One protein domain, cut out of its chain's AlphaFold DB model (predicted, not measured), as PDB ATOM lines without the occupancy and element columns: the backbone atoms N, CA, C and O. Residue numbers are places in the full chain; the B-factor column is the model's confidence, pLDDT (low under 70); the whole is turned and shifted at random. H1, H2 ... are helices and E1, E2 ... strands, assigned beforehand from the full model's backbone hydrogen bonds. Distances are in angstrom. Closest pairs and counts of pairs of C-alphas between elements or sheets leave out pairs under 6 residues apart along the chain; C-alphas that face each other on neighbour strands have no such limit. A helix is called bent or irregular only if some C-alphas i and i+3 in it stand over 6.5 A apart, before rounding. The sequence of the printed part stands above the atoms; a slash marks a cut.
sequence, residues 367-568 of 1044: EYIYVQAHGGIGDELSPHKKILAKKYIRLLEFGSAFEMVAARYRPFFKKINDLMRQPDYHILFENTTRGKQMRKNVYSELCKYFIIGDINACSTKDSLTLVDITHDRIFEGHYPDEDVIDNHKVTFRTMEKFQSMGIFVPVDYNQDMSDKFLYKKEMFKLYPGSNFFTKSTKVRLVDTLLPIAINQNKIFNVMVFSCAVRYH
ATOM      1  N   GLU A 367     -31.663  20.965  52.181       97.12
ATOM      2  CA  GLU A 367     -32.558  20.132  51.380       97.12
ATOM      3  C   GLU A 367     -32.061  20.134  49.926       97.12
ATOM      4  O   GLU A 367     -31.569  21.165  49.451       97.12
ATOM      5  N   TYR A 368     -32.190  19.010  49.214       97.31
ATOM      6  CA  TYR A 368     -31.734  18.872  47.824       97.31
ATOM      7  C   TYR A 368     -32.877  18.425  46.924       97.31
ATOM      8  O   TYR A 368     -33.400  17.319  47.062       97.31
ATOM      9  N   ILE A 369     -33.250  19.292  45.985       97.50
ATOM     10  CA  ILE A 369     -34.449  19.136  45.167       97.50
ATOM     11  C   ILE A 369     -34.078  19.189  43.689       97.50
ATOM     12  O   ILE A 369     -33.304  20.041  43.260       97.50
ATOM     13  N   TYR A 370     -34.671  18.294  42.907       97.62
ATOM     14  CA  TYR A 370     -34.645  18.323  41.452       97.62
ATOM     15  C   TYR A 370     -36.037  18.659  40.921       97.62
ATOM     16  O   TYR A 370     -37.022  18.079  41.372       97.62
ATOM     17  N   VAL A 371     -36.128  19.578  39.963       97.25
ATOM     18  CA  VAL A 371     -37.383  19.906  39.274       97.25
ATOM     19  C   VAL A 371     -37.239  19.536  37.804       97.25
ATOM     20  O   VAL A 371     -36.299  19.984  37.146       97.25
ATOM     21  N   GLN A 372     -38.178  18.738  37.291       96.19
ATOM     22  CA  GLN A 372     -38.330  18.469  35.859       96.19
ATOM     23  C   GLN A 372     -39.724  18.926  35.424       96.19
ATOM     24  O   GLN A 372     -40.720  18.395  35.914       96.19
ATOM     25  N   ALA A 373     -39.787  19.901  34.520       95.75
ATOM     26  CA  ALA A 373     -41.019  20.577  34.108       95.75
ATOM     27  C   ALA A 373     -40.841  21.271  32.741       95.75
ATOM     28  O   ALA A 373     -39.722  21.340  32.228       95.75
ATOM     29  N   HIS A 374     -41.901  21.860  32.189       94.06
ATOM     30  CA  HIS A 374     -41.735  23.069  31.363       94.06
ATOM     31  C   HIS A 374     -41.659  24.279  32.296       94.06
ATOM     32  O   HIS A 374     -42.208  24.231  33.399       94.06
ATOM     33  N   GLY A 375     -40.926  25.321  31.907       90.88
ATOM     34  CA  GLY A 375     -40.615  26.444  32.792       90.88
ATOM     35  C   GLY A 375     -40.860  27.801  32.151       90.88
ATOM     36  O   GLY A 375     -40.734  27.961  30.942       90.88
ATOM     37  N   GLY A 376     -41.148  28.797  32.984       91.38
ATOM     38  CA  GLY A 376     -41.208  30.201  32.599       91.38
ATOM     39  C   GLY A 376     -40.731  31.122  33.719       91.38
ATOM     40  O   GLY A 376     -40.727  30.749  34.893       91.38
ATOM     41  N   ILE A 377     -40.326  32.333  33.353       92.50
ATOM     42  CA  ILE A 377     -40.160  33.457  34.274       92.50
ATOM     43  C   ILE A 377     -41.558  33.985  34.598       92.50
ATOM     44  O   ILE A 377     -42.313  34.348  33.695       92.50
ATOM     45  N   GLY A 378     -41.897  33.975  35.887       93.25
ATOM     46  CA  GLY A 378     -43.081  34.649  36.413       93.25
ATOM     47  C   GLY A 378     -42.763  36.073  36.863       93.25
ATOM     48  O   GLY A 378     -41.708  36.618  36.545       93.25
ATOM     49  N   ASP A 379     -43.676  36.646  37.643       94.50
ATOM     50  CA  ASP A 379     -43.574  38.011  38.166       94.50
ATOM     51  C   ASP A 379     -42.246  38.279  38.898       94.50
ATOM     52  O   ASP A 379     -41.636  37.388  39.510       94.50
ATOM     53  N   GLU A 380     -41.824  39.545  38.892       95.06
ATOM     54  CA  GLU A 380     -40.696  39.986  39.703       95.06
ATOM     55  C   GLU A 380     -41.011  39.831  41.203       95.06
ATOM     56  O   GLU A 380     -42.099  40.156  41.686       95.06
ATOM     57  N   LEU A 381     -40.046  39.332  41.976       95.69
ATOM     58  CA  LEU A 381     -40.202  39.197  43.417       95.69
ATOM     59  C   LEU A 381     -40.150  40.568  44.109       95.69
ATOM     60  O   LEU A 381     -39.250  41.378  43.866       95.69
ATOM     61  N   SER A 382     -41.049  40.785  45.072       95.56
ATOM     62  CA  SER A 382     -40.964  41.936  45.977       95.56
ATOM     63  C   SER A 382     -39.645  41.922  46.776       95.56
ATOM     64  O   SER A 382     -39.096  40.842  47.018       95.56
ATOM     65  N   PRO A 383     -39.123  43.077  47.241       95.38
ATOM     66  CA  PRO A 383     -37.847  43.140  47.963       95.38
ATOM     67  C   PRO A 383     -37.757  42.164  49.148       95.38
ATOM     68  O   PRO A 383     -36.769  41.445  49.291       95.38
ATOM     69  N   HIS A 384     -38.834  42.046  49.930       95.00
ATOM     70  CA  HIS A 384     -38.942  41.084  51.029       95.00
ATOM     71  C   HIS A 384     -38.833  39.621  50.558       95.00
ATOM     72  O   HIS A 384     -38.098  38.836  51.163       95.00
ATOM     73  N   LYS A 385     -39.499  39.251  49.448       96.62
ATOM     74  CA  LYS A 385     -39.363  37.916  48.839       96.62
ATOM     75  C   LYS A 385     -37.947  37.686  48.300       96.62
ATOM     76  O   LYS A 385     -37.415  36.608  48.533       96.62
ATOM     77  N   LYS A 386     -37.306  38.674  47.656       96.56
ATOM     78  CA  LYS A 386     -35.915  38.579  47.150       96.56
ATOM     79  C   LYS A 386     -34.917  38.278  48.272       96.56
ATOM     80  O   LYS A 386     -34.136  37.335  48.161       96.56
ATOM     81  N   ILE A 387     -34.970  39.036  49.373       96.31
ATOM     82  CA  ILE A 387     -34.076  38.865  50.534       96.31
ATOM     83  C   ILE A 387     -34.235  37.465  51.145       96.31
ATOM     84  O   ILE A 387     -33.247  36.764  51.374       96.31
ATOM     85  N   LEU A 388     -35.478  37.027  51.363       97.00
ATOM     86  CA  LEU A 388     -35.765  35.704  51.913       97.00
ATOM     87  C   LEU A 388     -35.398  34.571  50.943       97.00
ATOM     88  O   LEU A 388     -34.764  33.603  51.363       97.00
ATOM     89  N   ALA A 389     -35.725  34.691  49.652       96.94
ATOM     90  CA  ALA A 389     -35.351  33.717  48.629       96.94
ATOM     91  C   ALA A 389     -33.830  33.528  48.596       96.94
ATOM     92  O   ALA A 389     -33.360  32.402  48.714       96.94
ATOM     93  N   LYS A 390     -33.054  34.616  48.591       95.75
ATOM     94  CA  LYS A 390     -31.582  34.588  48.631       95.75
ATOM     95  C   LYS A 390     -30.999  33.965  49.912       95.75
ATOM     96  O   LYS A 390     -29.871  33.469  49.892       95.75
ATOM     97  N   LYS A 391     -31.755  33.956  51.020       95.88
ATOM     98  CA  LYS A 391     -31.377  33.326  52.301       95.88
ATOM     99  C   LYS A 391     -31.757  31.837  52.391       95.88
ATOM    100  O   LYS A 391     -31.053  31.085  53.066       95.88
ATOM    101  N   TYR A 392     -32.841  31.410  51.736       97.56
ATOM    102  CA  TYR A 392     -33.447  30.077  51.913       97.56
ATOM    103  C   TYR A 392     -33.502  29.198  50.655       97.56
ATOM    104  O   TYR A 392     -33.692  27.993  50.791       97.56
ATOM    105  N   ILE A 393     -33.317  29.740  49.452       97.88
ATOM    106  CA  ILE A 393     -33.340  29.001  48.182       97.88
ATOM    107  C   ILE A 393     -32.046  29.289  47.411       97.88
ATOM    108  O   ILE A 393     -31.615  30.432  47.286       97.88
ATOM    109  N   ARG A 394     -31.423  28.244  46.864       97.56
ATOM    110  CA  ARG A 394     -30.294  28.358  45.932       97.56
ATOM    111  C   ARG A 394     -30.643  27.632  44.645       97.56
ATOM    112  O   ARG A 394     -30.927  26.437  44.684       97.56
ATOM    113  N   LEU A 395     -30.618  28.349  43.528       97.12
ATOM    114  CA  LEU A 395     -31.141  27.876  42.251       97.12
ATOM    115  C   LEU A 395     -30.007  27.575  41.260       97.12
ATOM    116  O   LEU A 395     -29.197  28.446  40.944       97.12
ATOM    117  N   LEU A 396     -29.967  26.336  40.766       96.88
ATOM    118  CA  LEU A 396     -29.153  25.922  39.624       96.88
ATOM    119  C   LEU A 396     -30.068  25.603  38.451       96.88
ATOM    120  O   LEU A 396     -30.857  24.663  38.533       96.88
ATOM    121  N   GLU A 397     -29.934  26.342  37.358       95.31
ATOM    122  CA  GLU A 397     -30.683  26.086  36.124       95.31
ATOM    123  C   GLU A 397     -29.740  25.502  35.064       95.31
ATOM    124  O   GLU A 397     -28.558  25.853  34.994       95.31
ATOM    125  N   PHE A 398     -30.257  24.571  34.258       94.50
ATOM    126  CA  PHE A 398     -29.605  24.158  33.019       94.50
ATOM    127  C   PHE A 398     -30.032  25.095  31.891       94.50
ATOM    128  O   PHE A 398     -31.227  25.243  31.650       94.50
ATOM    129  N   GLY A 399     -29.059  25.650  31.167       88.94
ATOM    130  CA  GLY A 399     -29.312  26.607  30.091       88.94
ATOM    131  C   GLY A 399     -29.446  28.046  30.593       88.94
ATOM    132  O   GLY A 399     -29.379  28.333  31.788       88.94
ATOM    133  N   SER A 400     -29.597  28.954  29.640       86.88
ATOM    134  CA  SER A 400     -29.913  30.366  29.848       86.88
ATOM    135  C   SER A 400     -31.429  30.582  29.756       86.88
ATOM    136  O   SER A 400     -32.161  29.717  29.266       86.88
ATOM    137  N   ALA A 401     -31.916  31.760  30.155       79.31
ATOM    138  CA  ALA A 401     -33.285  32.164  29.827       79.31
ATOM    139  C   ALA A 401     -33.531  32.055  28.306       79.31
ATOM    140  O   ALA A 401     -32.622  32.281  27.505       79.31
ATOM    141  N   PHE A 402     -34.754  31.688  27.919       80.94
ATOM    142  CA  PHE A 402     -35.211  31.438  26.543       80.94
ATOM    143  C   PHE A 402     -34.568  30.242  25.812       80.94
ATOM    144  O   PHE A 402     -35.054  29.855  24.748       80.94
ATOM    145  N   GLU A 403     -33.545  29.585  26.370       87.69
ATOM    146  CA  GLU A 403     -32.950  28.392  25.761       87.69
ATOM    147  C   GLU A 403     -33.785  27.125  26.034       87.69
ATOM    148  O   GLU A 403     -34.113  26.788  27.173       87.69
ATOM    149  N   MET A 404     -34.117  26.369  24.980       88.38
ATOM    150  CA  MET A 404     -34.842  25.103  25.114       88.38
ATOM    151  C   MET A 404     -33.895  23.963  25.494       88.38
ATOM    152  O   MET A 404     -33.204  23.427  24.633       88.38
ATOM    153  N   VAL A 405     -33.881  23.550  26.760       91.81
ATOM    154  CA  VAL A 405     -33.073  22.400  27.191       91.81
ATOM    155  C   VAL A 405     -33.869  21.097  27.084       91.81
ATOM    156  O   VAL A 405     -34.991  21.009  27.578       91.81
ATOM    157  N   ALA A 406     -33.291  20.068  26.455       92.75
ATOM    158  CA  ALA A 406     -33.925  18.753  26.299       92.75
ATOM    159  C   ALA A 406     -32.937  17.591  26.503       92.75
ATOM    160  O   ALA A 406     -31.793  17.620  26.044       92.75
ATOM    161  N   ALA A 407     -33.370  16.539  27.205       93.19
ATOM    162  CA  ALA A 407     -32.524  15.394  27.539       93.19
ATOM    163  C   ALA A 407     -32.387  14.462  26.325       93.19
ATOM    164  O   ALA A 407     -33.333  13.785  25.933       93.19
ATOM    165  N   ARG A 408     -31.191  14.406  25.729       88.31
ATOM    166  CA  ARG A 408     -30.923  13.673  24.480       88.31
ATOM    167  C   ARG A 408     -30.652  12.184  24.700       88.31
ATOM    168  O   ARG A 408     -30.866  11.384  23.793       88.31
ATOM    169  N   TYR A 409     -30.137  11.798  25.870       87.38
ATOM    170  CA  TYR A 409     -29.697  10.424  26.115       87.38
ATOM    171  C   TYR A 409     -30.066   9.894  27.502       87.38
ATOM    172  O   TYR A 409     -29.899  10.559  28.524       87.38
ATOM    173  N   ARG A 410     -30.427   8.604  27.530       85.81
ATOM    174  CA  ARG A 410     -30.848   7.850  28.723       85.81
ATOM    175  C   ARG A 410     -29.987   8.022  29.992       85.81
ATOM    176  O   ARG A 410     -30.552   8.068  31.080       85.81
ATOM    177  N   PRO A 411     -28.644   8.133  29.928       93.75
ATOM    178  CA  PRO A 411     -27.836   8.297  31.136       93.75
ATOM    179  C   PRO A 411     -28.047   9.617  31.895       93.75
ATOM    180  O   PRO A 411     -27.565   9.701  33.021       93.75
ATOM    181  N   PHE A 412     -28.745  10.616  31.329       95.25
ATOM    182  CA  PHE A 412     -28.925  11.937  31.947       95.25
ATOM    183  C   PHE A 412     -29.525  11.861  33.359       95.25
ATOM    184  O   PHE A 412     -28.836  12.168  34.328       95.25
ATOM    185  N   PHE A 413     -30.761  11.368  33.510       95.38
ATOM    186  CA  PHE A 413     -31.436  11.309  34.818       95.38
ATOM    187  C   PHE A 413     -30.711  10.406  35.828       95.38
ATOM    188  O   PHE A 413     -30.710  10.692  37.026       95.38
ATOM    189  N   LYS A 414     -30.013   9.359  35.358       95.75
ATOM    190  CA  LYS A 414     -29.117   8.560  36.210       95.75
ATOM    191  C   LYS A 414     -27.970   9.415  36.749       95.75
ATOM    192  O   LYS A 414     -27.682   9.347  37.936       95.75
ATOM    193  N   LYS A 415     -27.332  10.217  35.894       96.88
ATOM    194  CA  LYS A 415     -26.225  11.093  36.286       96.88
ATOM    195  C   LYS A 415     -26.668  12.230  37.203       96.88
ATOM    196  O   LYS A 415     -25.932  12.518  38.136       96.88
ATOM    197  N   ILE A 416     -27.865  12.790  37.015       96.94
ATOM    198  CA  ILE A 416     -28.466  13.733  37.975       96.94
ATOM    199  C   ILE A 416     -28.668  13.058  39.340       96.94
ATOM    200  O   ILE A 416     -28.160  13.558  40.336       96.94
ATOM    201  N   ASN A 417     -29.315  11.888  39.399       97.19
ATOM    202  CA  ASN A 417     -29.487  11.156  40.661       97.19
ATOM    203  C   ASN A 417     -28.146  10.803  41.335       97.19
ATOM    204  O   ASN A 417     -28.003  10.991  42.541       97.19
ATOM    205  N   ASP A 418     -27.184  10.268  40.574       97.31
ATOM    206  CA  ASP A 418     -25.860   9.903  41.090       97.31
ATOM    207  C   ASP A 418     -25.167  11.130  41.699       97.31
ATOM    208  O   ASP A 418     -24.573  11.025  42.767       97.31
ATOM    209  N   LEU A 419     -25.261  12.279  41.019       97.25
ATOM    210  CA  LEU A 419     -24.676  13.554  41.419       97.25
ATOM    211  C   LEU A 419     -25.320  14.113  42.694       97.25
ATOM    212  O   LEU A 419     -24.601  14.487  43.613       97.25
ATOM    213  N   MET A 420     -26.655  14.121  42.782       97.00
ATOM    214  CA  MET A 420     -27.388  14.622  43.956       97.00
ATOM    215  C   MET A 420     -27.089  13.857  45.250       97.00
ATOM    216  O   MET A 420     -27.356  14.359  46.338       97.00
ATOM    217  N   ARG A 421     -26.557  12.634  45.143       96.06
ATOM    218  CA  ARG A 421     -26.186  11.780  46.282       96.06
ATOM    219  C   ARG A 421     -24.696  11.839  46.626       96.06
ATOM    220  O   ARG A 421     -24.253  11.099  47.502       96.06
ATOM    221  N   GLN A 422     -23.915  12.687  45.954       96.62
ATOM    222  CA  GLN A 422     -22.510  12.911  46.296       96.62
ATOM    223  C   GLN A 422     -22.406  13.796  47.549       96.62
ATOM    224  O   GLN A 422     -23.154  14.768  47.672       96.62
ATOM    225  N   PRO A 423     -21.480  13.514  48.486       95.44
ATOM    226  CA  PRO A 423     -21.356  14.294  49.720       95.44
ATOM    227  C   PRO A 423     -20.969  15.758  49.458       95.44
ATOM    228  O   PRO A 423     -21.324  16.641  50.236       95.44
ATOM    229  N   ASP A 424     -20.289  16.033  48.345       96.06
ATOM    230  CA  ASP A 424     -19.900  17.357  47.859       96.06
ATOM    231  C   ASP A 424     -20.918  18.002  46.895       96.06
ATOM    232  O   ASP A 424     -20.651  19.076  46.357       96.06
ATOM    233  N   TYR A 425     -22.121  17.430  46.729       96.38
ATOM    234  CA  TYR A 425     -23.190  18.019  45.904       96.38
ATOM    235  C   TYR A 425     -23.548  19.457  46.326       96.38
ATOM    236  O   TYR A 425     -23.768  20.320  45.476       96.38
ATOM    237  N   HIS A 426     -23.511  19.745  47.633       96.06
ATOM    238  CA  HIS A 426     -23.740  21.080  48.202       96.06
ATOM    239  C   HIS A 426     -22.843  22.170  47.599       96.06
ATOM    240  O   HIS A 426     -23.269  23.316  47.449       96.06
ATOM    241  N   ILE A 427     -21.625  21.808  47.193       97.44
ATOM    242  CA  ILE A 427     -20.614  22.738  46.684       97.44
ATOM    243  C   ILE A 427     -21.047  23.337  45.342       97.44
ATOM    244  O   ILE A 427     -20.701  24.475  45.034       97.44
ATOM    245  N   LEU A 428     -21.889  22.642  44.564       97.25
ATOM    246  CA  LEU A 428     -22.474  23.200  43.341       97.25
ATOM    247  C   LEU A 428     -23.310  24.458  43.589       97.25
ATOM    248  O   LEU A 428     -23.400  25.290  42.690       97.25
ATOM    249  N   PHE A 429     -23.886  24.617  44.779       97.12
ATOM    250  CA  PHE A 429     -24.743  25.748  45.138       97.12
ATOM    251  C   PHE A 429     -23.977  26.886  45.829       97.12
ATOM    252  O   PHE A 429     -24.533  27.954  46.072       97.12
ATOM    253  N   GLU A 430     -22.690  26.698  46.127       95.69
ATOM    254  CA  GLU A 430     -21.843  27.755  46.669       95.69
ATOM    255  C   GLU A 430     -21.488  28.796  45.599       95.69
ATOM    256  O   GLU A 430     -21.023  28.457  44.503       95.69
ATOM    257  N   ASN A 431     -21.570  30.085  45.940       95.25
ATOM    258  CA  ASN A 431     -20.982  31.149  45.121       95.25
ATOM    259  C   ASN A 431     -19.471  31.324  45.395       95.25
ATOM    260  O   ASN A 431     -18.974  32.430  45.575       95.25
ATOM    261  N   THR A 432     -18.739  30.209  45.475       96.38
ATOM    262  CA  THR A 432     -17.287  30.165  45.698       96.38
ATOM    263  C   THR A 432     -16.555  29.790  44.408       96.38
ATOM    264  O   THR A 432     -17.124  29.180  43.499       96.38
ATOM    265  N   THR A 433     -15.251  30.075  44.328       96.38
ATOM    266  CA  THR A 433     -14.386  29.581  43.235       96.38
ATOM    267  C   THR A 433     -14.432  28.052  43.128       96.38
ATOM    268  O   THR A 433     -14.427  27.507  42.022       96.38
ATOM    269  N   ARG A 434     -14.553  27.356  44.270       96.75
ATOM    270  CA  ARG A 434     -14.728  25.899  44.340       96.75
ATOM    271  C   ARG A 434     -16.061  25.470  43.721       96.75
ATOM    272  O   ARG A 434     -16.052  24.608  42.847       96.75
ATOM    273  N   GLY A 435     -17.169  26.111  44.094       96.38
ATOM    274  CA  GLY A 435     -18.489  25.853  43.515       96.38
ATOM    275  C   GLY A 435     -18.561  26.135  42.019       96.38
ATOM    276  O   GLY A 435     -19.057  25.306  41.259       96.38
ATOM    277  N   LYS A 436     -17.962  27.237  41.555       96.25
ATOM    278  CA  LYS A 436     -17.853  27.564  40.123       96.25
ATOM    279  C   LYS A 436     -17.070  26.501  39.342       96.25
ATOM    280  O   LYS A 436     -17.505  26.096  38.267       96.25
ATOM    281  N   GLN A 437     -15.955  26.005  39.885       96.69
ATOM    282  CA  GLN A 437     -15.200  24.918  39.252       96.69
ATOM    283  C   GLN A 437     -15.953  23.577  39.309       96.69
ATOM    284  O   GLN A 437     -15.892  22.812  38.348       96.69
ATOM    285  N   MET A 438     -16.694  23.300  40.386       97.19
ATOM    286  CA  MET A 438     -17.520  22.095  40.508       97.19
ATOM    287  C   MET A 438     -18.673  22.101  39.494       97.19
ATOM    288  O   MET A 438     -18.860  21.108  38.792       97.19
ATOM    289  N   ARG A 439     -19.371  23.238  39.325       97.19
ATOM    290  CA  ARG A 439     -20.405  23.425  38.287       97.19
ATOM    291  C   ARG A 439     -19.839  23.166  36.895       97.19
ATOM    292  O   ARG A 439     -20.380  22.330  36.180       97.19
ATOM    293  N   LYS A 440     -18.685  23.753  36.568       96.38
ATOM    294  CA  LYS A 440     -17.990  23.535  35.290       96.38
ATOM    295  C   LYS A 440     -17.576  22.076  35.053       96.38
ATOM    296  O   LYS A 440     -17.707  21.565  33.939       96.38
ATOM    297  N   ASN A 441     -17.079  21.391  36.087       96.62
ATOM    298  CA  ASN A 441     -16.732  19.969  36.011       96.62
ATOM    299  C   ASN A 441     -17.979  19.130  35.696       96.62
ATOM    300  O   ASN A 441     -17.980  18.359  34.735       96.62
ATOM    301  N   VAL A 442     -19.053  19.332  36.463       96.75
ATOM    302  CA  VAL A 442     -20.346  18.661  36.280       96.75
ATOM    303  C   VAL A 442     -20.945  18.963  34.909       96.75
ATOM    304  O   VAL A 442     -21.390  18.040  34.232       96.75
ATOM    305  N   TYR A 443     -20.884  20.213  34.446       96.88
ATOM    306  CA  TYR A 443     -21.314  20.593  33.104       96.88
ATOM    307  C   TYR A 443     -20.570  19.793  32.032       96.88
ATOM    308  O   TYR A 443     -21.203  19.197  31.164       96.88
ATOM    309  N   SER A 444     -19.241  19.687  32.133       95.94
ATOM    310  CA  SER A 444     -18.436  18.911  31.180       95.94
ATOM    311  C   SER A 444     -18.737  17.403  31.187       95.94
ATOM    312  O   SER A 444     -18.532  16.729  30.175       95.94
ATOM    313  N   GLU A 445     -19.268  16.855  32.288       96.25
ATOM    314  CA  GLU A 445     -19.792  15.487  32.308       96.25
ATOM    315  C   GLU A 445     -21.230  15.393  31.768       96.25
ATOM    316  O   GLU A 445     -21.553  14.425  31.076       96.25
ATOM    317  N   LEU A 446     -22.103  16.356  32.058       96.44
ATOM    318  CA  LEU A 446     -23.519  16.281  31.695       96.44
ATOM    319  C   LEU A 446     -23.812  16.720  30.258       96.44
ATOM    320  O   LEU A 446     -24.732  16.171  29.656       96.44
ATOM    321  N   CYS A 447     -23.036  17.644  29.684       96.38
ATOM    322  CA  CYS A 447     -23.337  18.308  28.408       96.38
ATOM    323  C   CYS A 447     -23.560  17.333  27.237       96.38
ATOM    324  O   CYS A 447     -24.395  17.555  26.369       96.38
ATOM    325  N   LYS A 448     -22.879  16.182  27.249       96.12
ATOM    326  CA  LYS A 448     -23.005  15.116  26.236       96.12
ATOM    327  C   LYS A 448     -24.339  14.362  26.296       96.12
ATOM    328  O   LYS A 448     -24.603  13.547  25.416       96.12
ATOM    329  N   TYR A 449     -25.142  14.576  27.339       96.06
ATOM    330  CA  TYR A 449     -26.405  13.882  27.586       96.06
ATOM    331  C   TYR A 449     -27.654  14.731  27.290       96.06
ATOM    332  O   TYR A 449     -28.755  14.179  27.292       96.06
ATOM    333  N   PHE A 450     -27.504  16.024  26.978       94.75
ATOM    334  CA  PHE A 450     -28.605  16.936  26.649       94.75
ATOM    335  C   PHE A 450     -28.266  17.885  25.483       94.75
ATOM    336  O   PHE A 450     -27.130  17.937  25.007       94.75
ATOM    337  N   ILE A 451     -29.282  18.576  24.974       94.06
ATOM    338  CA  ILE A 451     -29.187  19.613  23.937       94.06
ATOM    339  C   ILE A 451     -29.769  20.927  24.461       94.06
ATOM    340  O   ILE A 451     -30.555  20.922  25.411       94.06
ATOM    341  N   ILE A 452     -29.337  22.030  23.856       92.00
ATOM    342  CA  ILE A 452     -29.775  23.399  24.135       92.00
ATOM    343  C   ILE A 452     -30.179  23.986  22.780       92.00
ATOM    344  O   ILE A 452     -29.334  24.163  21.905       92.00
ATOM    345  N   GLY A 453     -31.480  24.169  22.559       89.31
ATOM    346  CA  GLY A 453     -32.030  24.191  21.203       89.31
ATOM    347  C   GLY A 453     -31.616  22.929  20.435       89.31
ATOM    348  O   GLY A 453     -31.482  21.850  21.015       89.31
ATOM    349  N   ASP A 454     -31.325  23.074  19.144       88.88
ATOM    350  CA  ASP A 454     -30.890  21.963  18.286       88.88
ATOM    351  C   ASP A 454     -29.398  21.592  18.440       88.88
ATOM    352  O   ASP A 454     -28.922  20.636  17.815       88.88
ATOM    353  N   ILE A 455     -28.625  22.326  19.253       91.19
ATOM    354  CA  ILE A 455     -27.179  22.108  19.405       91.19
ATOM    355  C   ILE A 455     -26.824  21.273  20.641       91.19
ATOM    356  O   ILE A 455     -27.476  21.297  21.683       91.19
ATOM    357  N   ASN A 456     -25.743  20.501  20.517       91.81
ATOM    358  CA  ASN A 456     -25.154  19.742  21.618       91.81
ATOM    359  C   ASN A 456     -24.678  20.711  22.711       91.81
ATOM    360  O   ASN A 456     -23.909  21.622  22.410       91.81
ATOM    361  N   ALA A 457     -25.066  20.493  23.970       92.88
ATOM    362  CA  ALA A 457     -24.676  21.383  25.065       92.88
ATOM    363  C   ALA A 457     -23.147  21.443  25.275       92.88
ATOM    364  O   ALA A 457     -22.618  22.425  25.776       92.88
ATOM    365  N   CYS A 458     -22.372  20.442  24.835       94.75
ATOM    366  CA  CYS A 458     -20.907  20.550  24.875       94.75
ATOM    367  C   CYS A 458     -20.329  21.565  23.864       94.75
ATOM    368  O   CYS A 458     -19.121  21.795  23.862       94.75
ATOM    369  N   SER A 459     -21.160  22.130  22.981       94.31
ATOM    370  CA  SER A 459     -20.795  23.180  22.024       94.31
ATOM    371  C   SER A 459     -21.180  24.588  22.493       94.31
ATOM    372  O   SER A 459     -20.726  25.557  21.886       94.31
ATOM    373  N   THR A 460     -21.978  24.724  23.556       90.62
ATOM    374  CA  THR A 460     -22.287  26.018  24.181       90.62
ATOM    375  C   THR A 460     -21.257  26.382  25.252       90.62
ATOM    376  O   THR A 460     -20.412  25.583  25.661       90.62
ATOM    377  N   LYS A 461     -21.334  27.625  25.734       89.19
ATOM    378  CA  LYS A 461     -20.667  28.049  26.970       89.19
ATOM    379  C   LYS A 461     -21.252  27.271  28.164       89.19
ATOM    380  O   LYS A 461     -22.379  26.796  28.103       89.19
ATOM    381  N   ASP A 462     -20.471  27.169  29.238       83.75
ATOM    382  CA  ASP A 462     -20.869  26.579  30.523       83.75
ATOM    383  C   ASP A 462     -22.180  27.206  31.035       83.75
ATOM    384  O   ASP A 462     -22.192  28.374  31.433       83.75
ATOM    385  N   SER A 463     -23.276  26.444  30.950       87.81
ATOM    386  CA  SER A 463     -24.649  26.901  31.205       87.81
ATOM    387  C   SER A 463     -25.332  26.188  32.377       87.81
ATOM    388  O   SER A 463     -26.546  26.272  32.521       87.81
ATOM    389  N   LEU A 464     -24.568  25.511  33.246       93.62
ATOM    390  CA  LEU A 464     -25.037  25.148  34.591       93.62
ATOM    391  C   LEU A 464     -24.699  26.304  35.538       93.62
ATOM    392  O   LEU A 464     -23.650  26.320  36.189       93.62
ATOM    393  N   THR A 465     -25.563  27.317  35.561       92.19
ATOM    394  CA  THR A 465     -25.302  28.570  36.285       92.19
ATOM    395  C   THR A 465     -25.956  28.580  37.666       92.19
ATOM    396  O   THR A 465     -26.932  27.875  37.912       92.19
ATOM    397  N   LEU A 466     -25.379  29.358  38.589       95.19
ATOM    398  CA  LEU A 466     -26.013  29.696  39.864       95.19
ATOM    399  C   LEU A 466     -26.786  30.993  39.651       95.19
ATOM    400  O   LEU A 466     -26.180  32.005  39.299       95.19
ATOM    401  N   VAL A 467     -28.099  30.927  39.830       94.19
ATOM    402  CA  VAL A 467     -29.037  31.991  39.469       94.19
ATOM    403  C   VAL A 467     -29.458  32.747  40.724       94.19
ATOM    404  O   VAL A 467     -29.892  32.140  41.703       94.19
ATOM    405  N   ASP A 468     -29.327  34.074  40.696       93.31
ATOM    406  CA  ASP A 468     -29.892  34.945  41.729       93.31
ATOM    407  C   ASP A 468     -31.376  35.184  41.416       93.31
ATOM    408  O   ASP A 468     -31.743  35.497  40.279       93.31
ATOM    409  N   ILE A 469     -32.247  34.962  42.398       93.81
ATOM    410  CA  ILE A 469     -33.686  34.816  42.154       93.81
ATOM    411  C   ILE A 469     -34.352  36.194  42.229       93.81
ATOM    412  O   ILE A 469     -34.826  36.619  43.280       93.81
ATOM    413  N   THR A 470     -34.359  36.912  41.105       94.62
ATOM    414  CA  THR A 470     -35.029  38.220  40.971       94.62
ATOM    415  C   THR A 470     -36.520  38.097  40.654       94.62
ATOM    416  O   THR A 470     -37.307  38.922  41.107       94.62
ATOM    417  N   HIS A 471     -36.899  37.048  39.924       95.62
ATOM    418  CA  HIS A 471     -38.260  36.721  39.489       95.62
ATOM    419  C   HIS A 471     -38.617  35.301  39.926       95.62
ATOM    420  O   HIS A 471     -37.722  34.458  40.059       95.62
ATOM    421  N   ASP A 472     -39.906  35.011  40.096       94.94
ATOM    422  CA  ASP A 472     -40.351  33.637  40.340       94.94
ATOM    423  C   ASP A 472     -40.134  32.744  39.090       94.94
ATOM    424  O   ASP A 472     -39.872  33.216  37.975       94.94
ATOM    425  N   ARG A 473     -40.224  31.425  39.269       94.19
ATOM    426  CA  ARG A 473     -40.278  30.438  38.187       94.19
ATOM    427  C   ARG A 473     -41.634  29.758  38.206       94.19
ATOM    428  O   ARG A 473     -42.014  29.177  39.219       94.19
ATOM    429  N   ILE A 474     -42.346  29.817  37.088       94.69
ATOM    430  CA  ILE A 474     -43.606  29.102  36.892       94.69
ATOM    431  C   ILE A 474     -43.279  27.766  36.230       94.69
ATOM    432  O   ILE A 474     -42.618  27.742  35.192       94.69
ATOM    433  N   PHE A 475     -43.728  26.663  36.826       95.31
ATOM    434  CA  PHE A 475     -43.542  25.312  36.301       95.31
ATOM    435  C   PHE A 475     -44.869  24.615  36.008       95.31
ATOM    436  O   PHE A 475     -45.815  24.713  36.793       95.31
ATOM    437  N   GLU A 476     -44.895  23.865  34.906       95.12
ATOM    438  CA  GLU A 476     -46.044  23.081  34.439       95.12
ATOM    439  C   GLU A 476     -45.618  21.703  33.895       95.12
ATOM    440  O   GLU A 476     -44.439  21.435  33.639       95.12
ATOM    441  N   GLY A 477     -46.591  20.809  33.730       94.69
ATOM    442  CA  GLY A 477     -46.406  19.459  33.198       94.69
ATOM    443  C   GLY A 477     -46.640  19.346  31.691       94.69
ATOM    444  O   GLY A 477     -47.331  20.152  31.079       94.69
ATOM    445  N   HIS A 478     -46.094  18.293  31.076       94.44
ATOM    446  CA  HIS A 478     -46.237  18.044  29.636       94.44
ATOM    447  C   HIS A 478     -47.611  17.492  29.229       94.44
ATOM    448  O   HIS A 478     -48.061  17.725  28.107       94.44
ATOM    449  N   TYR A 479     -48.262  16.757  30.128       93.94
ATOM    450  CA  TYR A 479     -49.500  16.022  29.870       93.94
ATOM    451  C   TYR A 479     -50.711  16.709  30.515       93.94
ATOM    452  O   TYR A 479     -50.558  17.308  31.583       93.94
ATOM    453  N   PRO A 480     -51.903  16.647  29.896       92.94
ATOM    454  CA  PRO A 480     -53.136  17.062  30.558       92.94
ATOM    455  C   PRO A 480     -53.453  16.147  31.754       92.94
ATOM    456  O   PRO A 480     -52.871  15.068  31.913       92.94
ATOM    457  N   ASP A 481     -54.365  16.590  32.614       88.88
ATOM    458  CA  ASP A 481     -54.688  15.946  33.892       88.88
ATOM    459  C   ASP A 481     -55.216  14.509  33.700       88.88
ATOM    460  O   ASP A 481     -55.007  13.635  34.546       88.88
ATOM    461  N   GLU A 482     -55.841  14.229  32.553       89.38
ATOM    462  CA  GLU A 482     -56.333  12.912  32.165       89.38
ATOM    463  C   GLU A 482     -55.254  11.917  31.682       89.38
ATOM    464  O   GLU A 482     -55.479  10.703  31.741       89.38
ATOM    465  N   ASP A 483     -54.070  12.391  31.293       91.88
ATOM    466  CA  ASP A 483     -52.941  11.555  30.847       91.88
ATOM    467  C   ASP A 483     -51.903  11.307  31.956       91.88
ATOM    468  O   ASP A 483     -51.117  10.353  31.888       91.88
ATOM    469  N   VAL A 484     -51.881  12.147  32.998       91.44
ATOM    470  CA  VAL A 484     -50.986  11.954  34.145       91.44
ATOM    471  C   VAL A 484     -51.481  10.802  35.021       91.44
ATOM    472  O   VAL A 484     -52.633  10.736  35.454       91.44
ATOM    473  N   ILE A 485     -50.565   9.866  35.280       92.12
ATOM    474  CA  ILE A 485     -50.780   8.703  36.140       92.12
ATOM    475  C   ILE A 485     -50.321   9.082  37.551       92.12
ATOM    476  O   ILE A 485     -49.118   9.117  37.816       92.12
ATOM    477  N   ASP A 486     -51.252   9.360  38.463       88.81
ATOM    478  CA  ASP A 486     -50.926   9.595  39.877       88.81
ATOM    479  C   ASP A 486     -50.150   8.398  40.483       88.81
ATOM    480  O   ASP A 486     -50.338   7.242  40.100       88.81
ATOM    481  N   ASN A 487     -49.282   8.670  41.464       89.50
ATOM    482  CA  ASN A 487     -48.579   7.671  42.291       89.50
ATOM    483  C   ASN A 487     -47.663   6.648  41.569       89.50
ATOM    484  O   ASN A 487     -47.241   5.663  42.181       89.50
ATOM    485  N   HIS A 488     -47.296   6.848  40.298       94.81
ATOM    486  CA  HIS A 488     -46.337   5.961  39.623       94.81
ATOM    487  C   HIS A 488     -44.898   6.115  40.167       94.81
ATOM    488  O   HIS A 488     -44.461   7.215  40.501       94.81
ATOM    489  N   LYS A 489     -44.113   5.023  40.208       96.38
ATOM    490  CA  LYS A 489     -42.671   5.089  40.536       96.38
ATOM    491  C   LYS A 489     -41.943   6.005  39.546       96.38
ATOM    492  O   LYS A 489     -42.022   5.768  38.339       96.38
ATOM    493  N   VAL A 490     -41.146   6.960  40.033       96.56
ATOM    494  CA  VAL A 490     -40.310   7.815  39.170       96.56
ATOM    495  C   VAL A 490     -39.101   7.016  38.689       96.56
ATOM    496  O   VAL A 490     -38.044   6.961  39.321       96.56
ATOM    497  N   THR A 491     -39.285   6.332  37.566       96.06
ATOM    498  CA  THR A 491     -38.262   5.513  36.909       96.06
ATOM    499  C   THR A 491     -37.597   6.293  35.785       96.06
ATOM    500  O   THR A 491     -38.155   7.256  35.256       96.06
ATOM    501  N   PHE A 492     -36.443   5.815  35.313       92.38
ATOM    502  CA  PHE A 492     -35.855   6.356  34.087       92.38
ATOM    503  C   PHE A 492     -36.862   6.375  32.910       92.38
ATOM    504  O   PHE A 492     -36.927   7.355  32.170       92.38
ATOM    505  N   ARG A 493     -37.665   5.312  32.743       92.56
ATOM    506  CA  ARG A 493     -38.605   5.173  31.616       92.56
ATOM    507  C   ARG A 493     -39.733   6.212  31.645       92.56
ATOM    508  O   ARG A 493     -40.204   6.609  30.585       92.56
ATOM    509  N   THR A 494     -40.179   6.625  32.828       94.94
ATOM    510  CA  THR A 494     -41.274   7.597  32.981       94.94
ATOM    511  C   THR A 494     -40.769   9.039  32.890       94.94
ATOM    512  O   THR A 494     -41.463   9.880  32.322       94.94
ATOM    513  N   MET A 495     -39.525   9.311  33.306       93.75
ATOM    514  CA  MET A 495     -38.847  10.596  33.060       93.75
ATOM    515  C   MET A 495     -38.494  10.803  31.577       93.75
ATOM    516  O   MET A 495     -38.694  11.895  31.055       93.75
ATOM    517  N   GLU A 496     -38.031   9.757  30.874       90.44
ATOM    518  CA  GLU A 496     -37.777   9.779  29.417       90.44
ATOM    519  C   GLU A 496     -39.035  10.093  28.602       90.44
ATOM    520  O   GLU A 496     -38.957  10.740  27.562       90.44
ATOM    521  N   LYS A 497     -40.195   9.635  29.076       91.25
ATOM    522  CA  LYS A 497     -41.493   9.896  28.452       91.25
ATOM    523  C   LYS A 497     -42.153  11.202  28.910       91.25
ATOM    524  O   LYS A 497     -43.292  11.424  28.535       91.25
ATOM    525  N   PHE A 498     -41.513  12.010  29.759       91.75
ATOM    526  CA  PHE A 498     -42.121  13.181  30.420       91.75
ATOM    527  C   PHE A 498     -43.386  12.884  31.258       91.75
ATOM    528  O   PHE A 498     -44.091  13.804  31.658       91.75
ATOM    529  N   GLN A 499     -43.660  11.612  31.573       92.62
ATOM    530  CA  GLN A 499     -44.758  11.209  32.464       92.62
ATOM    531  C   GLN A 499     -44.443  11.562  33.924       92.62
ATOM    532  O   GLN A 499     -45.345  11.851  34.701       92.62
ATOM    533  N   SER A 500     -43.157  11.573  34.287       94.88
ATOM    534  CA  SER A 500     -42.672  12.099  35.563       94.88
ATOM    535  C   SER A 500     -42.180  13.544  35.396       94.88
ATOM    536  O   SER A 500     -40.987  13.773  35.208       94.88
ATOM    537  N   MET A 501     -43.087  14.517  35.481       96.06
ATOM    538  CA  MET A 501     -42.753  15.928  35.735       96.06
ATOM    539  C   MET A 501     -43.205  16.313  37.145       96.06
ATOM    540  O   MET A 501     -44.213  15.799  37.622       96.06
ATOM    541  N   GLY A 502     -42.451  17.161  37.841       96.69
ATOM    542  CA  GLY A 502     -42.689  17.456  39.254       96.69
ATOM    543  C   GLY A 502     -41.448  17.889  40.032       96.69
ATOM    544  O   GLY A 502     -40.397  18.202  39.466       96.69
ATOM    545  N   ILE A 503     -41.601  17.881  41.359       97.31
ATOM    546  CA  ILE A 503     -40.568  18.208  42.350       97.31
ATOM    547  C   ILE A 503     -40.099  16.911  43.005       97.31
ATOM    548  O   ILE A 503     -40.920  16.165  43.540       97.31
ATOM    549  N   PHE A 504     -38.795  16.654  42.977       97.81
ATOM    550  CA  PHE A 504     -38.224  15.337  43.228       97.81
ATOM    551  C   PHE A 504     -37.042  15.348  44.205       97.81
ATOM    552  O   PHE A 504     -36.214  16.258  44.197       97.81
ATOM    553  N   VAL A 505     -36.921  14.273  44.987       97.62
ATOM    554  CA  VAL A 505     -35.752  13.945  45.824       97.62
ATOM    555  C   VAL A 505     -35.066  12.670  45.309       97.62
ATOM    556  O   VAL A 505     -35.747  11.773  44.796       97.62
ATOM    557  N   PRO A 506     -33.728  12.552  45.396       97.44
ATOM    558  CA  PRO A 506     -32.991  11.427  44.824       97.44
ATOM    559  C   PRO A 506     -33.140  10.147  45.660       97.44
ATOM    560  O   PRO A 506     -33.007  10.166  46.881       97.44
ATOM    561  N   VAL A 507     -33.337   9.002  45.000       96.75
ATOM    562  CA  VAL A 507     -33.365   7.675  45.646       96.75
ATOM    563  C   VAL A 507     -32.046   6.942  45.413       96.75
ATOM    564  O   VAL A 507     -31.496   6.979  44.310       96.75
ATOM    565  N   ASP A 508     -31.528   6.226  46.415       96.88
ATOM    566  CA  ASP A 508     -30.443   5.271  46.175       96.88
ATOM    567  C   ASP A 508     -30.977   3.994  45.514       96.88
ATOM    568  O   ASP A 508     -31.219   2.975  46.159       96.88
ATOM    569  N   TYR A 509     -31.127   4.040  44.190       95.06
ATOM    570  CA  TYR A 509     -31.561   2.905  43.371       95.06
ATOM    571  C   TYR A 509     -30.635   1.673  43.487       95.06
ATOM    572  O   TYR A 509     -30.955   0.612  42.949       95.06
ATOM    573  N   ASN A 510     -29.474   1.756  44.148       94.62
ATOM    574  CA  ASN A 510     -28.681   0.562  44.453       94.62
ATOM    575  C   ASN A 510     -29.356  -0.299  45.537       94.62
ATOM    576  O   ASN A 510     -29.265  -1.521  45.461       94.62
ATOM    577  N   GLN A 511     -30.086   0.325  46.470       95.12
ATOM    578  CA  GLN A 511     -30.848  -0.337  47.536       95.12
ATOM    579  C   GLN A 511     -32.196  -0.893  47.043       95.12
ATOM    580  O   GLN A 511     -32.695  -1.871  47.597       95.12
ATOM    581  N   ASP A 512     -32.779  -0.324  45.977       92.38
ATOM    582  CA  ASP A 512     -33.991  -0.864  45.342       92.38
ATOM    583  C   ASP A 512     -33.693  -2.216  44.669       92.38
ATOM    584  O   ASP A 512     -33.257  -2.282  43.520       92.38
ATOM    585  N   MET A 513     -33.928  -3.315  45.381       93.19
ATOM    586  CA  MET A 513     -33.752  -4.679  44.869       93.19
ATOM    587  C   MET A 513     -34.970  -5.203  44.081       93.19
ATOM    588  O   MET A 513     -34.954  -6.361  43.662       93.19
ATOM    589  N   SER A 514     -36.015  -4.388  43.856       89.38
ATOM    590  CA  SER A 514     -37.292  -4.860  43.287       89.38
ATOM    591  C   SER A 514     -37.245  -5.208  41.792       89.38
ATOM    592  O   SER A 514     -38.036  -6.036  41.343       89.38
ATOM    593  N   ASP A 515     -36.296  -4.665  41.021       93.25
ATOM    594  CA  ASP A 515     -36.030  -5.116  39.649       93.25
ATOM    595  C   ASP A 515     -34.520  -5.154  39.336       93.25
ATOM    596  O   ASP A 515     -33.715  -4.381  39.858       93.25
ATOM    597  N   LYS A 516     -34.123  -6.078  38.454       92.44
ATOM    598  CA  LYS A 516     -32.738  -6.273  37.996       92.44
ATOM    599  C   LYS A 516     -32.311  -5.230  36.955       92.44
ATOM    600  O   LYS A 516     -31.116  -5.062  36.718       92.44
ATOM    601  N   PHE A 517     -33.261  -4.544  36.322       92.94
ATOM    602  CA  PHE A 517     -33.015  -3.559  35.278       92.94
ATOM    603  C   PHE A 517     -33.148  -2.128  35.804       92.94
ATOM    604  O   PHE A 517     -34.233  -1.681  36.172       92.94
ATOM    605  N   LEU A 518     -32.053  -1.364  35.725       90.75
ATOM    606  CA  LEU A 518     -31.988   0.036  36.165       90.75
ATOM    607  C   LEU A 518     -33.119   0.920  35.606       90.75
ATOM    608  O   LEU A 518     -33.587   1.811  36.300       90.75
ATOM    609  N   TYR A 519     -33.601   0.661  34.384       92.19
ATOM    610  CA  TYR A 519     -34.641   1.489  33.760       92.19
ATOM    611  C   TYR A 519     -36.039   1.368  34.402       92.19
ATOM    612  O   TYR A 519     -36.917   2.161  34.064       92.19
ATOM    613  N   LYS A 520     -36.242   0.395  35.303       93.81
ATOM    614  CA  LYS A 520     -37.468   0.200  36.097       93.81
ATOM    615  C   LYS A 520     -37.298   0.503  37.588       93.81
ATOM    616  O   LYS A 520     -38.296   0.536  38.303       93.81
ATOM    617  N   LYS A 521     -36.060   0.662  38.065       95.56
ATOM    618  CA  LYS A 521     -35.811   1.022  39.460       95.56
ATOM    619  C   LYS A 521     -36.327   2.428  39.735       95.56
ATOM    620  O   LYS A 521     -36.358   3.274  38.838       95.56
ATOM    621  N   GLU A 522     -36.711   2.668  40.980       96.56
ATOM    622  CA  GLU A 522     -37.078   4.002  41.434       96.56
ATOM    623  C   GLU A 522     -35.821   4.885  41.508       96.56
ATOM    624  O   GLU A 522     -34.890   4.613  42.265       96.56
ATOM    625  N   MET A 523     -35.773   5.916  40.663       96.19
ATOM    626  CA  MET A 523     -34.652   6.856  40.559       96.19
ATOM    627  C   MET A 523     -34.866   8.082  41.450       96.19
ATOM    628  O   MET A 523     -33.908   8.660  41.962       96.19
ATOM    629  N   PHE A 524     -36.117   8.486  41.644       97.75
ATOM    630  CA  PHE A 524     -36.498   9.624  42.470       97.75
ATOM    631  C   PHE A 524     -37.804   9.318  43.207       97.75
ATOM    632  O   PHE A 524     -38.518   8.379  42.861       97.75
ATOM    633  N   LYS A 525     -38.133  10.134  44.205       97.44
ATOM    634  CA  LYS A 525     -39.477  10.219  44.789       97.44
ATOM    635  C   LYS A 525     -39.991  11.637  44.637       97.44
ATOM    636  O   LYS A 525     -39.186  12.565  44.594       97.44
ATOM    637  N   LEU A 526     -41.310  11.800  44.568       96.94
ATOM    638  CA  LEU A 526     -41.931  13.110  44.751       96.94
ATOM    639  C   LEU A 526     -41.493  13.702  46.099       96.94
ATOM    640  O   LEU A 526     -41.309  12.972  47.079       96.94
ATOM    641  N   TYR A 527     -41.294  15.016  46.134       97.06
ATOM    642  CA  TYR A 527     -41.028  15.733  47.374       97.06
ATOM    643  C   TYR A 527     -42.215  15.552  48.346       97.06
ATOM    644  O   TYR A 527     -43.362  15.551  47.897       97.06
ATOM    645  N   PRO A 528     -41.998  15.383  49.665       95.44
ATOM    646  CA  PRO A 528     -43.088  15.127  50.606       95.44
ATOM    647  C   PRO A 528     -44.215  16.167  50.519       95.44
ATOM    648  O   PRO A 528     -44.012  17.351  50.785       95.44
ATOM    649  N   GLY A 529     -45.412  15.705  50.153       92.62
ATOM    650  CA  GLY A 529     -46.600  16.546  49.997       92.62
ATOM    651  C   GLY A 529     -46.758  17.235  48.637       92.62
ATOM    652  O   GLY A 529     -47.723  17.977  48.493       92.62
ATOM    653  N   SER A 530     -45.883  17.006  47.649       94.81
ATOM    654  CA  SER A 530     -46.127  17.397  46.251       94.81
ATOM    655  C   SER A 530     -46.774  16.258  45.448       94.81
ATOM    656  O   SER A 530     -46.756  15.098  45.865       94.81
ATOM    657  N   ASN A 531     -47.323  16.583  44.273       95.06
ATOM    658  CA  ASN A 531     -47.753  15.606  43.267       95.06
ATOM    659  C   ASN A 531     -46.993  15.811  41.934       95.06
ATOM    660  O   ASN A 531     -46.164  16.717  41.809       95.06
ATOM    661  N   PHE A 532     -47.261  14.969  40.934       95.88
ATOM    662  CA  PHE A 532     -46.833  15.193  39.554       95.88
ATOM    663  C   PHE A 532     -47.445  16.474  38.969       95.88
ATOM    664  O   PHE A 532     -48.533  16.890  39.365       95.88
ATOM    665  N   PHE A 533     -46.740  17.092  38.021       95.38
ATOM    666  CA  PHE A 533     -47.226  18.259  37.290       95.38
ATOM    667  C   PHE A 533     -48.005  17.842  36.040       95.38
ATOM    668  O   PHE A 533     -47.560  16.988  35.269       95.38
ATOM    669  N   THR A 534     -49.115  18.531  35.804       94.31
ATOM    670  CA  THR A 534     -49.935  18.485  34.586       94.31
ATOM    671  C   THR A 534     -49.863  19.822  33.837       94.31
ATOM    672  O   THR A 534     -49.342  20.801  34.374       94.31
ATOM    673  N   LYS A 535     -50.440  19.915  32.633       92.81
ATOM    674  CA  LYS A 535     -50.640  21.195  31.926       92.81
ATOM    675  C   LYS A 535     -51.503  22.197  32.708       92.81
ATOM    676  O   LYS A 535     -51.307  23.400  32.557       92.81
ATOM    677  N   SER A 536     -52.458  21.729  33.524       90.75
ATOM    678  CA  SER A 536     -53.271  22.616  34.373       90.75
ATOM    679  C   SER A 536     -52.487  23.142  35.578       90.75
ATOM    680  O   SER A 536     -52.782  24.231  36.070       90.75
ATOM    681  N   THR A 537     -51.478  22.395  36.036       92.69
ATOM    682  CA  THR A 537     -50.665  22.720  37.211       92.69
ATOM    683  C   THR A 537     -49.763  23.924  36.932       92.69
ATOM    684  O   THR A 537     -48.910  23.861  36.051       92.69
ATOM    685  N   LYS A 538     -49.888  24.993  37.728       92.56
ATOM    686  CA  LYS A 538     -49.014  26.179  37.658       92.56
ATOM    687  C   LYS A 538     -48.283  26.400  38.985       92.56
ATOM    688  O   LYS A 538     -48.776  27.096  39.869       92.56
ATOM    689  N   VAL A 539     -47.097  25.808  39.144       94.19
ATOM    690  CA  VAL A 539     -46.304  25.931  40.382       94.19
ATOM    691  C   VAL A 539     -45.391  27.150  40.323       94.19
ATOM    692  O   VAL A 539     -44.445  27.170  39.543       94.19
ATOM    693  N   ARG A 540     -45.636  28.137  41.190       95.38
ATOM    694  CA  ARG A 540     -44.725  29.264  41.451       95.38
ATOM    695  C   ARG A 540     -43.640  28.824  42.438       95.38
ATOM    696  O   ARG A 540     -43.948  28.577  43.602       95.38
ATOM    697  N   LEU A 541     -42.403  28.651  41.977       95.69
ATOM    698  CA  LEU A 541     -41.275  28.074  42.722       95.69
ATOM    699  C   LEU A 541     -41.058  28.718  44.095       95.69
ATOM    700  O   LEU A 541     -40.922  28.008  45.094       95.69
ATOM    701  N   VAL A 542     -41.002  30.046  44.145       96.50
ATOM    702  CA  VAL A 542     -40.697  30.803  45.360       96.50
ATOM    703  C   VAL A 542     -41.912  30.804  46.272       96.50
ATOM    704  O   VAL A 542     -41.786  30.396  47.423       96.50
ATOM    705  N   ASP A 543     -43.098  31.128  45.756       95.50
ATOM    706  CA  ASP A 543     -44.339  31.123  46.549       95.50
ATOM    707  C   ASP A 543     -44.785  29.724  47.025       95.50
ATOM    708  O   ASP A 543     -45.618  29.606  47.926       95.50
ATOM    709  N   THR A 544     -44.196  28.661  46.464       95.56
ATOM    710  CA  THR A 544     -44.369  27.266  46.897       95.56
ATOM    711  C   THR A 544     -43.304  26.837  47.910       95.56
ATOM    712  O   THR A 544     -43.636  26.344  48.988       95.56
ATOM    713  N   LEU A 545     -42.012  27.000  47.595       96.50
ATOM    714  CA  LEU A 545     -40.925  26.424  48.400       96.50
ATOM    715  C   LEU A 545     -40.402  27.358  49.498       96.50
ATOM    716  O   LEU A 545     -40.007  26.864  50.554       96.50
ATOM    717  N   LEU A 546     -40.422  28.682  49.310       96.94
ATOM    718  CA  LEU A 546     -39.934  29.630  50.321       96.94
ATOM    719  C   LEU A 546     -40.725  29.543  51.642       96.94
ATOM    720  O   LEU A 546     -40.088  29.497  52.701       96.94
ATOM    721  N   PRO A 547     -42.072  29.420  51.632       96.69
ATOM    722  CA  PRO A 547     -42.849  29.221  52.852       96.69
ATOM    723  C   PRO A 547     -42.483  27.942  53.620       96.69
ATOM    724  O   PRO A 547     -42.533  27.919  54.851       96.69
ATOM    725  N   ILE A 548     -42.099  26.880  52.906       96.25
ATOM    726  CA  ILE A 548     -41.692  25.593  53.488       96.25
ATOM    727  C   ILE A 548     -40.270  25.701  54.056       96.25
ATOM    728  O   ILE A 548     -40.029  25.306  55.199       96.25
ATOM    729  N   ALA A 549     -39.348  26.289  53.292       96.94
ATOM    730  CA  ALA A 549     -37.945  26.475  53.656       96.94
ATOM    731  C   ALA A 549     -37.774  27.318  54.934       96.94
ATOM    732  O   ALA A 549     -37.034  26.925  55.837       96.94
ATOM    733  N   ILE A 550     -38.525  28.421  55.056       96.81
ATOM    734  CA  ILE A 550     -38.569  29.260  56.264       96.81
ATOM    735  C   ILE A 550     -39.119  28.474  57.458       96.81
ATOM    736  O   ILE A 550     -38.516  28.473  58.533       96.81
ATOM    737  N   ASN A 551     -40.251  27.780  57.290       95.44
ATOM    738  CA  ASN A 551     -40.899  27.089  58.406       95.44
ATOM    739  C   ASN A 551     -40.110  25.880  58.922       95.44
ATOM    740  O   ASN A 551     -40.149  25.621  60.122       95.44
ATOM    741  N   GLN A 552     -39.372  25.186  58.050       95.81
ATOM    742  CA  GLN A 552     -38.466  24.094  58.428       95.81
ATOM    743  C   GLN A 552     -37.039  24.568  58.778       95.81
ATOM    744  O   GLN A 552     -36.216  23.743  59.164       95.81
ATOM    745  N   ASN A 553     -36.726  25.863  58.634       96.44
ATOM    746  CA  ASN A 553     -35.376  26.434  58.759       96.44
ATOM    747  C   ASN A 553     -34.305  25.724  57.895       96.44
ATOM    748  O   ASN A 553     -33.179  25.478  58.336       96.44
ATOM    749  N   LYS A 554     -34.657  25.390  56.650       97.44
ATOM    750  CA  LYS A 554     -33.801  24.663  55.699       97.44
ATOM    751  C   LYS A 554     -33.417  25.527  54.508       97.44
ATOM    752  O   LYS A 554     -34.230  26.301  54.018       97.44
ATOM    753  N   ILE A 555     -32.212  25.329  53.982       97.19
ATOM    754  CA  ILE A 555     -31.803  25.877  52.685       97.19
ATOM    755  C   ILE A 555     -32.176  24.872  51.597       97.19
ATOM    756  O   ILE A 555     -31.676  23.748  51.583       97.19
ATOM    757  N   PHE A 556     -33.050  25.279  50.684       97.81
ATOM    758  CA  PHE A 556     -33.505  24.489  49.550       97.81
ATOM    759  C   PHE A 556     -32.543  24.696  48.378       97.81
ATOM    760  O   PHE A 556     -32.517  25.749  47.742       97.81
ATOM    761  N   ASN A 557     -31.726  23.685  48.100       97.75
ATOM    762  CA  ASN A 557     -30.781  23.668  46.991       97.75
ATOM    763  C   ASN A 557     -31.488  23.005  45.796       97.75
ATOM    764  O   ASN A 557     -31.625  21.780  45.744       97.75
ATOM    765  N   VAL A 558     -32.013  23.828  44.884       97.69
ATOM    766  CA  VAL A 558     -32.927  23.425  43.807       97.69
ATOM    767  C   VAL A 558     -32.193  23.378  42.468       97.69
ATOM    768  O   VAL A 558     -31.688  24.390  41.988       97.69
ATOM    769  N   MET A 559     -32.159  22.203  41.846       97.50
ATOM    770  CA  MET A 559     -31.640  21.986  40.496       97.50
ATOM    771  C   MET A 559     -32.806  21.845  39.510       97.50
ATOM    772  O   MET A 559     -33.539  20.857  39.546       97.50
ATOM    773  N   VAL A 560     -32.978  22.828  38.629       96.31
ATOM    774  CA  VAL A 560     -34.075  22.906  37.660       96.31
ATOM    775  C   VAL A 560     -33.599  22.460  36.284       96.31
ATOM    776  O   VAL A 560     -32.678  23.036  35.704       96.31
ATOM    777  N   PHE A 561     -34.280  21.461  35.733       94.81
ATOM    778  CA  PHE A 561     -34.184  21.072  34.333       94.81
ATOM    779  C   PHE A 561     -35.525  21.366  33.659       94.81
ATOM    780  O   PHE A 561     -36.483  20.606  33.821       94.81
ATOM    781  N   SER A 562     -35.601  22.485  32.935       88.25
ATOM    782  CA  SER A 562     -36.843  22.928  32.302       88.25
ATOM    783  C   SER A 562     -36.690  23.187  30.808       88.25
ATOM    784  O   SER A 562     -35.662  23.679  30.337       88.25
ATOM    785  N   CYS A 563     -37.721  22.827  30.052       76.44
ATOM    786  CA  CYS A 563     -37.780  23.103  28.625       76.44
ATOM    787  C   CYS A 563     -38.219  24.558  28.391       76.44
ATOM    788  O   CYS A 563     -39.369  24.896  28.651       76.44
ATOM    789  N   ALA A 564     -37.305  25.377  27.856       63.72
ATOM    790  CA  ALA A 564     -37.539  26.725  27.322       63.72
ATOM    791  C   ALA A 564     -38.186  27.720  28.301       63.72
ATOM    792  O   ALA A 564     -39.366  28.033  28.174       63.72
ATOM    793  N   VAL A 565     -37.379  28.292  29.201       61.75
ATOM    794  CA  VAL A 565     -37.800  29.367  30.117       61.75
ATOM    795  C   VAL A 565     -38.219  30.620  29.333       61.75
ATOM    796  O   VAL A 565     -37.375  31.437  28.969       61.75
ATOM    797  N   ARG A 566     -39.518  30.767  29.053       64.69
ATOM    798  CA  ARG A 566     -40.127  31.956  28.420       64.69
ATOM    799  C   ARG A 566     -40.605  32.956  29.474       64.69
ATOM    800  O   ARG A 566     -40.786  32.573  30.625       64.69
ATOM    801  N   TYR A 567     -40.858  34.207  29.094       59.97
ATOM    802  CA  TYR A 567     -41.747  35.050  29.898       59.97
ATOM    803  C   TYR A 567     -43.169  34.481  29.834       59.97
ATOM    804  O   TYR A 567     -43.566  33.895  28.823       59.97
ATOM    805  N   HIS A 568     -43.916  34.593  30.931       51.88
ATOM    806  CA  HIS A 568     -45.320  34.198  30.954       51.88
ATOM    807  C   HIS A 568     -46.170  35.372  30.442       51.88
ATOM    808  O   HIS A 568     -46.698  36.151  31.231       51.88
TER     809      HIS A 568
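AT A GLANCE: This is residues 367 to 568 of the 1044 residues of an uncharacterized protein of viral metagenome (UniProt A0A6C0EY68). A strongly twisted sheet of seven strands runs through the middle, its two longest strands, E1 and E9, side by side and both sharply bent, with H2 and H3 packed on one face and H6 on the opposite face. H4, the longest helix, reaches from H3 to H2, and E3 of the small sheet E3 E4 sits beside the bend of E9. The 202 printed residues, with six named helices and nine named strands, run E1 H1 E2 E3 H2 H3 H4 E4 E5 E6 H5 E7 E8 H6 E9, of mixed class; the large sheet is branched and mixed. The whole is compact, with a radius of gyration of the C-alphas of 16.1 A, and spans 50 by 38 by 35 A.

HOW THE PARTS SIT: Start at E1, residues 367 to 380, which bends by 106 degrees at residue 374. On one side of it find E6, residues 471 to 476, and E7, residues 502 to 506, both antiparallel to it: N 376 and O 474, and N 370 and O 504, are each 2.9 A apart. On the other side is E9, residues 554 to 567, parallel, with N 369 and O 557 at 3.0 A. E9 has E2, residues 393 to 398, parallel on its other side, N 396 to O 558 2.9 A. Edge strand E5, residues 464 to 467, is antiparallel to E2, N 467 to O 395 2.9 A. E8, residues 522 to 526, makes a hairpin with E7, N 505 to O 525 2.9 A. H2, residues 411 to 420, and H3, residues 425 to 429, are on the same face, at heights of 8.2 A and 7.7 A over the sheet. H6, residues 541 to 552, is on the opposite face at 7.0 A, along E9 at 3 degrees on the local plane. H1, residues 383 to 392, touches H6 at Tyr 392 and Ala 549, their closest C-alphas, 6.0 A apart. H4, residues 433 to 449, only just irregular with C-alphas 445 and 448 6.9 A apart, only grazes the sheet. It touches H2 with residues 446 to 449 alone, closest C-alphas Phe 412 and Tyr 449, 5.4 A, at a shallow tilt of 22 degrees, opposite ways. H5, residues 492 to 496, only just touches H2, with 3 pairs of C-alphas within 8 A, the closest Phe 413 and Phe 492, 6.7 A. E3, residues 405 to 407, is antiparallel to E4, residues 450 to 452, N 451 to O 406 2.9 A. Every O i to N i+4 pair is within hydrogen-bond range in H1, H2 and H5, against 11 of 13 in H4, 6 of 8 in H6 and 0 of 1 in H3, where 2 of 2 O i to N i+3 pairs are.

IN THESE COORDINATES: Find C-alpha 367 at (-32.558, 20.132, 51.380); E1 runs 24.4 A from there. H4 starts at C-alpha 433, (-14.386, 29.581, 43.235), and is 25.2 A long; E9, 28.9 A, ends at C-alpha 567, (-41.747, 35.050, 29.898).

THE WHOLE: The C-alphas farthest apart are Pro 383 and Lys 516, 50.7 A. The printed part has no cut; the links E4 to E5, E6 to H5, E7 to E8 and E8 to H6 are long. Residues 564 to 568 have pLDDT under 70.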